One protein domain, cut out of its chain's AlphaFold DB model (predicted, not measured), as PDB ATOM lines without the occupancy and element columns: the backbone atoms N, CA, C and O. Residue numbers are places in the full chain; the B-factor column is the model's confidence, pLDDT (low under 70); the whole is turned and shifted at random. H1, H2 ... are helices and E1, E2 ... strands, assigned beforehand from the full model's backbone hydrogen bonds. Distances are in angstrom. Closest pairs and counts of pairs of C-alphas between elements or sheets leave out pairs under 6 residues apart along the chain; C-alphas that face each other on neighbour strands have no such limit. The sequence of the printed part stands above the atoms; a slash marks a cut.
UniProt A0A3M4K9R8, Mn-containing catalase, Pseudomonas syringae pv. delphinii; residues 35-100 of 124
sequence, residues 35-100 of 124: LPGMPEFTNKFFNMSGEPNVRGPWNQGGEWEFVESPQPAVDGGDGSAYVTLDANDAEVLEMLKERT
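What this domain is: This is residues 35 to 100 of the 124 residues of the protein "Mn-containing catalase" of Pseudomonas syringae pv. delphinii (UniProt A0A3M4K9R8). Little regular structure: a looping chain joins a small head of two short parallel strands, E1 and E2, with H1 just before them, to a lone helix, H2, at the other end. The 66 printed residues include two named helices and two named strands, ordered H1, E1, E2, H2; the class is mixed, with only 23 residues in named elements. It is only just extended, close to loose, with a radius of gyration of the C-alphas of 16.3 A and spans of 43 by 27 by 19 A.

Where its parts are: H1, residues 39 to 42, begins at C-alpha 39 (17.454, -47.574, -29.506). E1 is residues 44 to 46 and E2 65 to 67. H2, residues 87 to 99, is 18.6 A long and ends at (7.378, -29.606, -46.346).

How they stand to each other: E1 and E2 are parallel at 22 degrees; N 45 and O 65 are 2.9 A apart, within hydrogen-bond range. H1 and H2 are apart, as are E1 and H2. In H2 every O i to N i+4 pair is within range; H1 is too short for one.

The domain as a whole: Links E1 to E2 and E2 to H2 are long. Residues 86 to 92 and 94 to 100 stand free. The printed part has no cut, and no printed residue is under 70.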
ATOM      1  N   LEU A  35      11.931 -37.032 -34.323       78.50
ATOM      2  CA  LEU A  35      11.774 -38.024 -33.265       78.50
ATOM      3  C   LEU A  35      13.107 -38.731 -32.996       78.50
ATOM      4  O   LEU A  35      13.873 -38.943 -33.939       78.50
ATOM      5  N   PRO A  36      13.391 -39.102 -31.736       81.38
ATOM      6  CA  PRO A  36      14.523 -39.964 -31.441       81.38
ATOM      7  C   PRO A  36      14.355 -41.307 -32.160       81.38
ATOM      8  O   PRO A  36      13.244 -41.825 -32.278       81.38
ATOM      9  N   GLY A  37      15.468 -41.864 -32.637       83.38
ATOM     10  CA  GLY A  37      15.486 -43.219 -33.175       83.38
ATOM     11  C   GLY A  37      15.114 -44.250 -32.108       83.38
ATOM     12  O   GLY A  37      15.242 -43.999 -30.909       83.38
ATOM     13  N   MET A  38      14.672 -45.422 -32.556       89.56
ATOM     14  CA  MET A  38      14.418 -46.577 -31.695       89.56
ATOM     15  C   MET A  38      15.765 -47.177 -31.260       89.56
ATOM     16  O   MET A  38      16.515 -47.646 -32.130       89.56
ATOM     17  N   PRO A  39      16.137 -47.129 -29.963       89.81
ATOM     18  CA  PRO A  39      17.454 -47.574 -29.506       89.81
ATOM     19  C   PRO A  39      17.782 -49.015 -29.905       89.81
ATOM     20  O   PRO A  39      18.926 -49.318 -30.219       89.81
ATOM     21  N   GLU A  40      16.772 -49.883 -29.968       90.31
ATOM     22  CA  GLU A  40      16.891 -51.283 -30.369       90.31
ATOM     23  C   GLU A  40      17.350 -51.489 -31.822       90.31
ATOM     24  O   GLU A  40      17.836 -52.570 -32.149       90.31
ATOM     25  N   PHE A  41      17.222 -50.479 -32.688       91.38
ATOM     26  CA  PHE A  41      17.564 -50.568 -34.113       91.38
ATOM     27  C   PHE A  41      18.647 -49.576 -34.552       91.38
ATOM     28  O   PHE A  41      19.250 -49.760 -35.606       91.38
ATOM     29  N   THR A  42      18.925 -48.543 -33.754       90.62
ATOM     30  CA  THR A  42      19.748 -47.387 -34.164       90.62
ATOM     31  C   THR A  42      21.206 -47.754 -34.482       90.62
ATOM     32  O   THR A  42      21.832 -47.112 -35.322       90.62
ATOM     33  N   ASN A  43      21.744 -48.802 -33.858       93.69
ATOM     34  CA  ASN A  43      23.123 -49.268 -34.023       93.69
ATOM     35  C   ASN A  43      23.217 -50.715 -34.542       93.69
ATOM     36  O   ASN A  43      24.271 -51.342 -34.418       93.69
ATOM     37  N   LYS A  44      22.139 -51.262 -35.122       95.19
ATOM     38  CA  LYS A  44      22.147 -52.602 -35.723       95.19
ATOM     39  C   LYS A  44      22.358 -52.520 -37.230       95.19
ATOM     40  O   LYS A  44      21.631 -51.827 -37.935       95.19
ATOM     41  N   PHE A  45      23.313 -53.291 -37.736       94.25
ATOM     42  CA  PHE A  45      23.475 -53.523 -39.167       94.25
ATOM     43  C   PHE A  45      23.052 -54.952 -39.508       94.25
ATOM     44  O   PHE A  45      23.674 -55.913 -39.053       94.25
ATOM     45  N   PHE A  46      22.004 -55.092 -40.318       94.06
ATOM     46  CA  PHE A  46      21.447 -56.384 -40.709       94.06
ATOM     47  C   PHE A  46      21.989 -56.830 -42.071       94.06
ATOM     48  O   PHE A  46      21.894 -56.094 -43.053       94.06
ATOM     49  N   ASN A  47      22.514 -58.054 -42.155       92.75
ATOM     50  CA  ASN A  47      22.890 -58.665 -43.428       92.75
ATOM     51  C   ASN A  47      21.642 -59.139 -44.198       92.75
ATOM     52  O   ASN A  47      21.251 -60.299 -44.113       92.75
ATOM     53  N   MET A  48      21.010 -58.230 -44.945       89.50
ATOM     54  CA  MET A  48      19.796 -58.524 -45.724       89.50
ATOM     55  C   MET A  48      20.074 -58.948 -47.175       89.50
ATOM     56  O   MET A  48      19.160 -59.377 -47.873       89.50
ATOM     57  N   SER A  49      21.312 -58.805 -47.658       83.62
ATOM     58  CA  SER A  49      21.666 -59.067 -49.061       83.62
ATOM     59  C   SER A  49      21.941 -60.542 -49.358       83.62
ATOM     60  O   SER A  49      21.928 -60.934 -50.520       83.62
ATOM     61  N   GLY A  50      22.215 -61.359 -48.334       73.00
ATOM     62  CA  GLY A  50      22.618 -62.759 -48.505       73.00
ATOM     63  C   GLY A  50      24.035 -62.945 -49.069       73.00
ATOM     64  O   GLY A  50      24.493 -64.077 -49.205       73.00
ATOM     65  N   GLU A  51      24.748 -61.853 -49.357       81.12
ATOM     66  CA  GLU A  51      26.149 -61.837 -49.781       81.12
ATOM     67  C   GLU A  51      27.047 -61.254 -48.675       81.12
ATOM     68  O   GLU A  51      26.567 -60.526 -47.798       81.12
ATOM     69  N   PRO A  52      28.366 -61.529 -48.691       81.56
ATOM     70  CA  PRO A  52      29.292 -60.906 -47.754       81.56
ATOM     71  C   PRO A  52      29.259 -59.376 -47.869       81.56
ATOM     72  O   PRO A  52      29.624 -58.802 -48.893       81.56
ATOM     73  N   ASN A  53      28.852 -58.698 -46.794       85.62
ATOM     74  CA  ASN A  53      28.841 -57.239 -46.757       85.62
ATOM     75  C   ASN A  53      30.253 -56.689 -46.564       85.62
ATOM     76  O   ASN A  53      30.995 -57.139 -45.686       85.62
ATOM     77  N   VAL A  54      30.598 -55.648 -47.326       91.94
ATOM     78  CA  VAL A  54      31.820 -54.877 -47.076       91.94
ATOM     79  C   VAL A  54      31.718 -54.238 -45.695       91.94
ATOM     80  O   VAL A  54      30.741 -53.555 -45.373       91.94
ATOM     81  N   ARG A  55      32.736 -54.476 -44.868       91.56
ATOM     82  CA  ARG A  55      32.782 -53.992 -43.493       91.56
ATOM     83  C   ARG A  55      33.625 -52.724 -43.367       91.56
ATOM     84  O   ARG A  55      34.714 -52.653 -43.933       91.56
ATOM     85  N   GLY A  56      33.144 -51.748 -42.601       93.56
ATOM     86  CA  GLY A  56      33.814 -50.466 -42.381       93.56
ATOM     87  C   GLY A  56      33.186 -49.651 -41.243       93.56
ATOM     88  O   GLY A  56      32.256 -50.125 -40.596       93.56
ATOM     89  N   PRO A  57      33.650 -48.413 -40.994       93.69
ATOM     90  CA  PRO A  57      33.162 -47.569 -39.892       93.69
ATOM     91  C   PRO A  57      31.646 -47.300 -39.894       93.69
ATOM     92  O   PRO A  57      31.077 -46.932 -38.872       93.69
ATOM     93  N   TRP A  58      30.993 -47.477 -41.044       92.06
ATOM     94  CA  TRP A  58      29.551 -47.309 -41.232       92.06
ATOM     95  C   TRP A  58      28.713 -48.536 -40.825       92.06
ATOM     96  O   TRP A  58      27.492 -48.461 -40.882       92.06
ATOM     97  N   ASN A  59      29.330 -49.672 -40.472       93.38
ATOM     98  CA  ASN A  59      28.625 -50.898 -40.056       93.38
ATOM     99  C   ASN A  59      29.443 -51.848 -39.150       93.38
ATOM    100  O   ASN A  59      29.075 -53.009 -38.935       93.38
ATOM    101  N   GLN A  60      30.603 -51.404 -38.672       94.19
ATOM    102  CA  GLN A  60      31.504 -52.177 -37.827       94.19
ATOM    103  C   GLN A  60      32.274 -51.255 -36.875       94.19
ATOM    104  O   GLN A  60      32.738 -50.183 -37.260       94.19
ATOM    105  N   GLY A  61      32.491 -51.744 -35.650       93.12
ATOM    106  CA  GLY A  61      33.278 -51.068 -34.620       93.12
ATOM    107  C   GLY A  61      32.444 -50.118 -33.760       93.12
ATOM    108  O   GLY A  61      31.295 -49.826 -34.075       93.12
ATOM    109  N   GLY A  62      33.023 -49.643 -32.656       92.44
ATOM    110  CA  GLY A  62      32.313 -48.777 -31.713       92.44
ATOM    111  C   GLY A  62      31.044 -49.442 -31.174       92.44
ATOM    112  O   GLY A  62      31.109 -50.549 -30.647       92.44
ATOM    113  N   GLU A  63      29.909 -48.762 -31.334       91.12
ATOM    114  CA  GLU A  63      28.592 -49.217 -30.874       91.12
ATOM    115  C   GLU A  63      27.859 -50.120 -31.881       91.12
ATOM    116  O   GLU A  63      26.757 -50.565 -31.581       91.12
ATOM    117  N   TRP A  64      28.427 -50.414 -33.058       96.44
ATOM    118  CA  TRP A  64      27.752 -51.237 -34.068       96.44
ATOM    119  C   TRP A  64      27.572 -52.694 -33.623       96.44
ATOM    120  O   TRP A  64      28.546 -53.405 -33.362       96.44
ATOM    121  N   GLU A  65      26.332 -53.178 -33.666       95.38
ATOM    122  CA  GLU A  65      25.987 -54.595 -33.582       95.38
ATOM    123  C   GLU A  65      25.684 -55.133 -34.987       95.38
ATOM    124  O   GLU A  65      24.839 -54.603 -35.708       95.38
ATOM    125  N   PHE A  66      26.368 -56.202 -35.392       94.00
ATOM    126  CA  PHE A  66      26.161 -56.814 -36.703       94.00
ATOM    127  C   PHE A  66      25.312 -58.079 -36.591       94.00
ATOM    128  O   PHE A  66      25.686 -59.026 -35.901       94.00
ATOM    129  N   VAL A  67      24.197 -58.106 -37.316       94.00
ATOM    130  CA  VAL A  67      23.270 -59.237 -37.366       94.00
ATOM    131  C   VAL A  67      23.497 -59.995 -38.672       94.00
ATOM    132  O   VAL A  67      22.995 -59.607 -39.726       94.00
ATOM    133  N   GLU A  68      24.276 -61.075 -38.596       92.12
ATOM    134  CA  GLU A  68      24.678 -61.897 -39.752       92.12
ATOM    135  C   GLU A  68      23.505 -62.633 -40.412       92.12
ATOM    136  O   GLU A  68      23.506 -62.856 -41.615       92.12
ATOM    137  N   SER A  69      22.502 -63.040 -39.636       91.50
ATOM    138  CA  SER A  69      21.379 -63.841 -40.138       91.50
ATOM    139  C   SER A  69      20.060 -63.267 -39.627       91.50
ATOM    140  O   SER A  69      19.470 -63.816 -38.692       91.50
ATOM    141  N   PRO A  70      19.630 -62.113 -40.164       91.12
ATOM    142  CA  PRO A  70      18.397 -61.474 -39.736       91.12
ATOM    143  C   PRO A  70      17.172 -62.289 -40.152       91.12
ATOM    144  O   PRO A  70      17.175 -62.991 -41.163       91.12
ATOM    145  N   GLN A  71      16.097 -62.163 -39.375       87.06
ATOM    146  CA  GLN A  71      14.776 -62.580 -39.836       87.06
ATOM    147  C   GLN A  71      14.266 -61.570 -40.879       87.06
ATOM    148  O   GLN A  71      14.604 -60.388 -40.771       87.06
ATOM    149  N   PRO A  72      13.431 -61.990 -41.850       81.38
ATOM    150  CA  PRO A  72      12.872 -61.087 -42.860       81.38
ATOM    151  C   PRO A  72      12.145 -59.861 -42.276       81.38
ATOM    152  O   PRO A  72      12.167 -58.795 -42.884       81.38
ATOM    153  N   ALA A  73      11.549 -60.001 -41.085       90.12
ATOM    154  CA  ALA A  73      10.918 -58.933 -40.316       90.12
ATOM    155  C   ALA A  73      11.615 -58.795 -38.952       90.12
ATOM    156  O   ALA A  73      11.505 -59.665 -38.085       90.12
ATOM    157  N   VAL A  74      12.383 -57.721 -38.774       89.56
ATOM    158  CA  VAL A  74      13.232 -57.518 -37.579       89.56
ATOM    159  C   VAL A  74      12.460 -57.022 -36.355       89.56
ATOM    160  O   VAL A  74      12.987 -57.040 -35.248       89.56
ATOM    161  N   ASP A  75      11.210 -56.618 -36.554       87.00
ATOM    162  CA  ASP A  75      10.241 -56.235 -35.527       87.00
ATOM    163  C   ASP A  75       9.392 -57.424 -35.028       87.00
ATOM    164  O   ASP A  75       8.556 -57.264 -34.142       87.00
ATOM    165  N   GLY A  76       9.612 -58.626 -35.577       86.88
ATOM    166  CA  GLY A  76       8.843 -59.830 -35.258       86.88
ATOM    167  C   GLY A  76       7.499 -59.939 -35.988       86.88
ATOM    168  O   GLY A  76       6.731 -60.853 -35.683       86.88
ATOM    169  N   GLY A  77       7.210 -59.031 -36.926       87.38
ATOM    170  CA  GLY A  77       6.016 -59.061 -37.767       87.38
ATOM    171  C   GLY A  77       6.130 -59.996 -38.974       87.38
ATOM    172  O   GLY A  77       6.986 -60.875 -39.050       87.38
ATOM    173  N   ASP A  78       5.248 -59.796 -39.951       89.12
ATOM    174  CA  ASP A  78       5.257 -60.503 -41.240       89.12
ATOM    175  C   ASP A  78       6.027 -59.745 -42.339       89.12
ATOM    176  O   ASP A  78       6.107 -60.204 -43.480       89.12
ATOM    177  N   GLY A  79       6.603 -58.590 -41.996       85.38
ATOM    178  CA  GLY A  79       7.314 -57.703 -42.914       85.38
ATOM    179  C   GLY A  79       6.408 -56.717 -43.655       85.38
ATOM    180  O   GLY A  79       6.909 -55.917 -44.446       85.38
ATOM    181  N   SER A  80       5.093 -56.737 -43.414       89.38
ATOM    182  CA  SER A  80       4.194 -55.694 -43.898       89.38
ATOM    183  C   SER A  80       4.271 -54.454 -43.004       89.38
ATOM    184  O   SER A  80       4.307 -54.543 -41.779       89.38
ATOM    185  N   ALA A  81       4.293 -53.272 -43.622       86.88
ATOM    186  CA  ALA A  81       4.250 -52.001 -42.910       86.88
ATOM    187  C   ALA A  81       2.840 -51.411 -43.002       86.88
ATOM    188  O   ALA A  81       2.354 -51.106 -44.093       86.88
ATOM    189  N   TYR A  82       2.189 -51.226 -41.858       86.88
ATOM    190  CA  TYR A  82       0.920 -50.514 -41.747       86.88
ATOM    191  C   TYR A  82       0.910 -49.667 -40.477       86.88
ATOM    192  O   TYR A  82       1.507 -50.018 -39.463       86.88
ATOM    193  N   VAL A  83       0.211 -48.539 -40.532       88.31
ATOM    194  CA  VAL A  83      -0.002 -47.655 -39.386       88.31
ATOM    195  C   VAL A  83      -1.455 -47.206 -39.394       88.31
ATOM    196  O   VAL A  83      -2.030 -46.959 -40.454       88.31
ATOM    197  N   THR A  84      -2.069 -47.135 -38.216       92.38
ATOM    198  CA  THR A  84      -3.368 -46.475 -38.056       92.38
ATOM    199  C   THR A  84      -3.095 -45.045 -37.634       92.38
ATOM    200  O   THR A  84      -2.467 -44.835 -36.601       92.38
ATOM    201  N   LEU A  85      -3.540 -44.083 -38.437       93.50
ATOM    202  CA  LEU A  85      -3.405 -42.664 -38.126       93.50
ATOM    203  C   LEU A  85      -4.708 -42.162 -37.518       93.50
ATOM    204  O   LEU A  85      -5.789 -42.438 -38.047       93.50
ATOM    205  N   ASP A  86      -4.603 -41.415 -36.425       96.31
ATOM    206  CA  ASP A  86      -5.710 -40.579 -35.987       96.31
ATOM    207  C   ASP A  86      -5.796 -39.296 -36.838       96.31
ATOM    208  O   ASP A  86      -4.987 -39.057 -37.741       96.31
ATOM    209  N   ALA A  87      -6.820 -38.480 -36.591       96.00
ATOM    210  CA  ALA A  87      -7.042 -37.263 -37.368       96.00
ATOM    211  C   ALA A  87      -5.892 -36.246 -37.234       96.00
ATOM    212  O   ALA A  87      -5.578 -35.567 -38.210       96.00
ATOM    213  N   ASN A  88      -5.257 -36.160 -36.061       94.44
ATOM    214  CA  ASN A  88      -4.153 -35.231 -35.832       94.44
ATOM    215  C   ASN A  88      -2.891 -35.719 -36.554       94.44
ATOM    216  O   ASN A  88      -2.216 -34.935 -37.218       94.44
ATOM    217  N   ASP A  89      -2.592 -37.017 -36.479       93.19
ATOM    218  CA  ASP A  89      -1.434 -37.606 -37.153       93.19
ATOM    219  C   ASP A  89      -1.557 -37.526 -38.681       93.19
ATOM    220  O   ASP A  89      -0.567 -37.283 -39.374       93.19
ATOM    221  N   ALA A  90      -2.771 -37.673 -39.221       94.69
ATOM    222  CA  ALA A  90      -3.033 -37.488 -40.646       94.69
ATOM    223  C   ALA A  90      -2.762 -36.043 -41.107       94.69
ATOM    224  O   ALA A  90      -2.169 -35.834 -42.166       94.69
ATOM    225  N   GLU A  91      -3.141 -35.044 -40.304       93.88
ATOM    226  CA  GLU A  91      -2.841 -33.635 -40.588       93.88
ATOM    227  C   GLU A  91      -1.329 -33.364 -40.541       93.88
ATOM    228  O   GLU A  91      -0.769 -32.724 -41.436       93.88
ATOM    229  N   VAL A  92      -0.634 -33.915 -39.540       90.88
ATOM    230  CA  VAL A  92       0.830 -33.826 -39.429       90.88
ATOM    231  C   VAL A  92       1.527 -34.481 -40.624       90.88
ATOM    232  O   VAL A  92       2.528 -33.946 -41.107       90.88
ATOM    233  N   LEU A  93       1.004 -35.602 -41.126       90.50
ATOM    234  CA  LEU A  93       1.541 -36.285 -42.301       90.50
ATOM    235  C   LEU A  93       1.409 -35.442 -43.576       90.50
ATOM    236  O   LEU A  93       2.376 -35.353 -44.335       90.50
ATOM    237  N   GLU A  94       0.264 -34.798 -43.816       93.62
ATOM    238  CA  GLU A  94       0.107 -33.921 -44.984       93.62
ATOM    239  C   GLU A  94       1.026 -32.693 -44.894       93.62
ATOM    240  O   GLU A  94       1.732 -32.388 -45.856       93.62
ATOM    241  N   MET A  95       1.149 -32.068 -43.716       89.88
ATOM    242  CA  MET A  95       2.123 -30.987 -43.507       89.88
ATOM    243  C   MET A  95       3.567 -31.452 -43.736       89.88
ATOM    244  O   MET A  95       4.390 -30.718 -44.293       89.88
ATOM    245  N   LEU A  96       3.909 -32.668 -43.295       87.81
ATOM    246  CA  LEU A  96       5.227 -33.252 -43.526       87.81
ATOM    247  C   LEU A  96       5.483 -33.426 -45.023       87.81
ATOM    248  O   LEU A  96       6.534 -32.998 -45.491       87.81
ATOM    249  N   LYS A  97       4.527 -34.008 -45.750       90.06
ATOM    250  CA  LYS A  97       4.597 -34.261 -47.192       90.06
ATOM    251  C   LYS A  97       4.814 -32.981 -47.989       90.06
ATOM    252  O   LYS A  97       5.704 -32.956 -48.836       90.06
ATOM    253  N   GLU A  98       4.052 -31.927 -47.700       90.50
ATOM    254  CA  GLU A  98       4.238 -30.616 -48.332       90.50
ATOM    255  C   GLU A  98       5.633 -30.054 -48.038       90.50
ATOM    256  O   GLU A  98       6.345 -29.640 -48.949       90.50
ATOM    257  N   ARG A  99       6.067 -30.112 -46.774       86.12
ATOM    258  CA  ARG A  99       7.378 -29.606 -46.346       86.12
ATOM    259  C   ARG A  99       8.559 -30.366 -46.955       86.12
ATOM    260  O   ARG A  99       9.622 -29.781 -47.127       86.12
ATOM    261  N   THR A 100       8.421 -31.663 -47.221       87.31
ATOM    262  CA  THR A 100       9.498 -32.502 -47.779       87.31
ATOM    263  C   THR A 100       9.450 -32.616 -49.299       87.31
ATOM    264  O   THR A 100      10.203 -33.399 -49.876       87.31
TER     265      THR A 100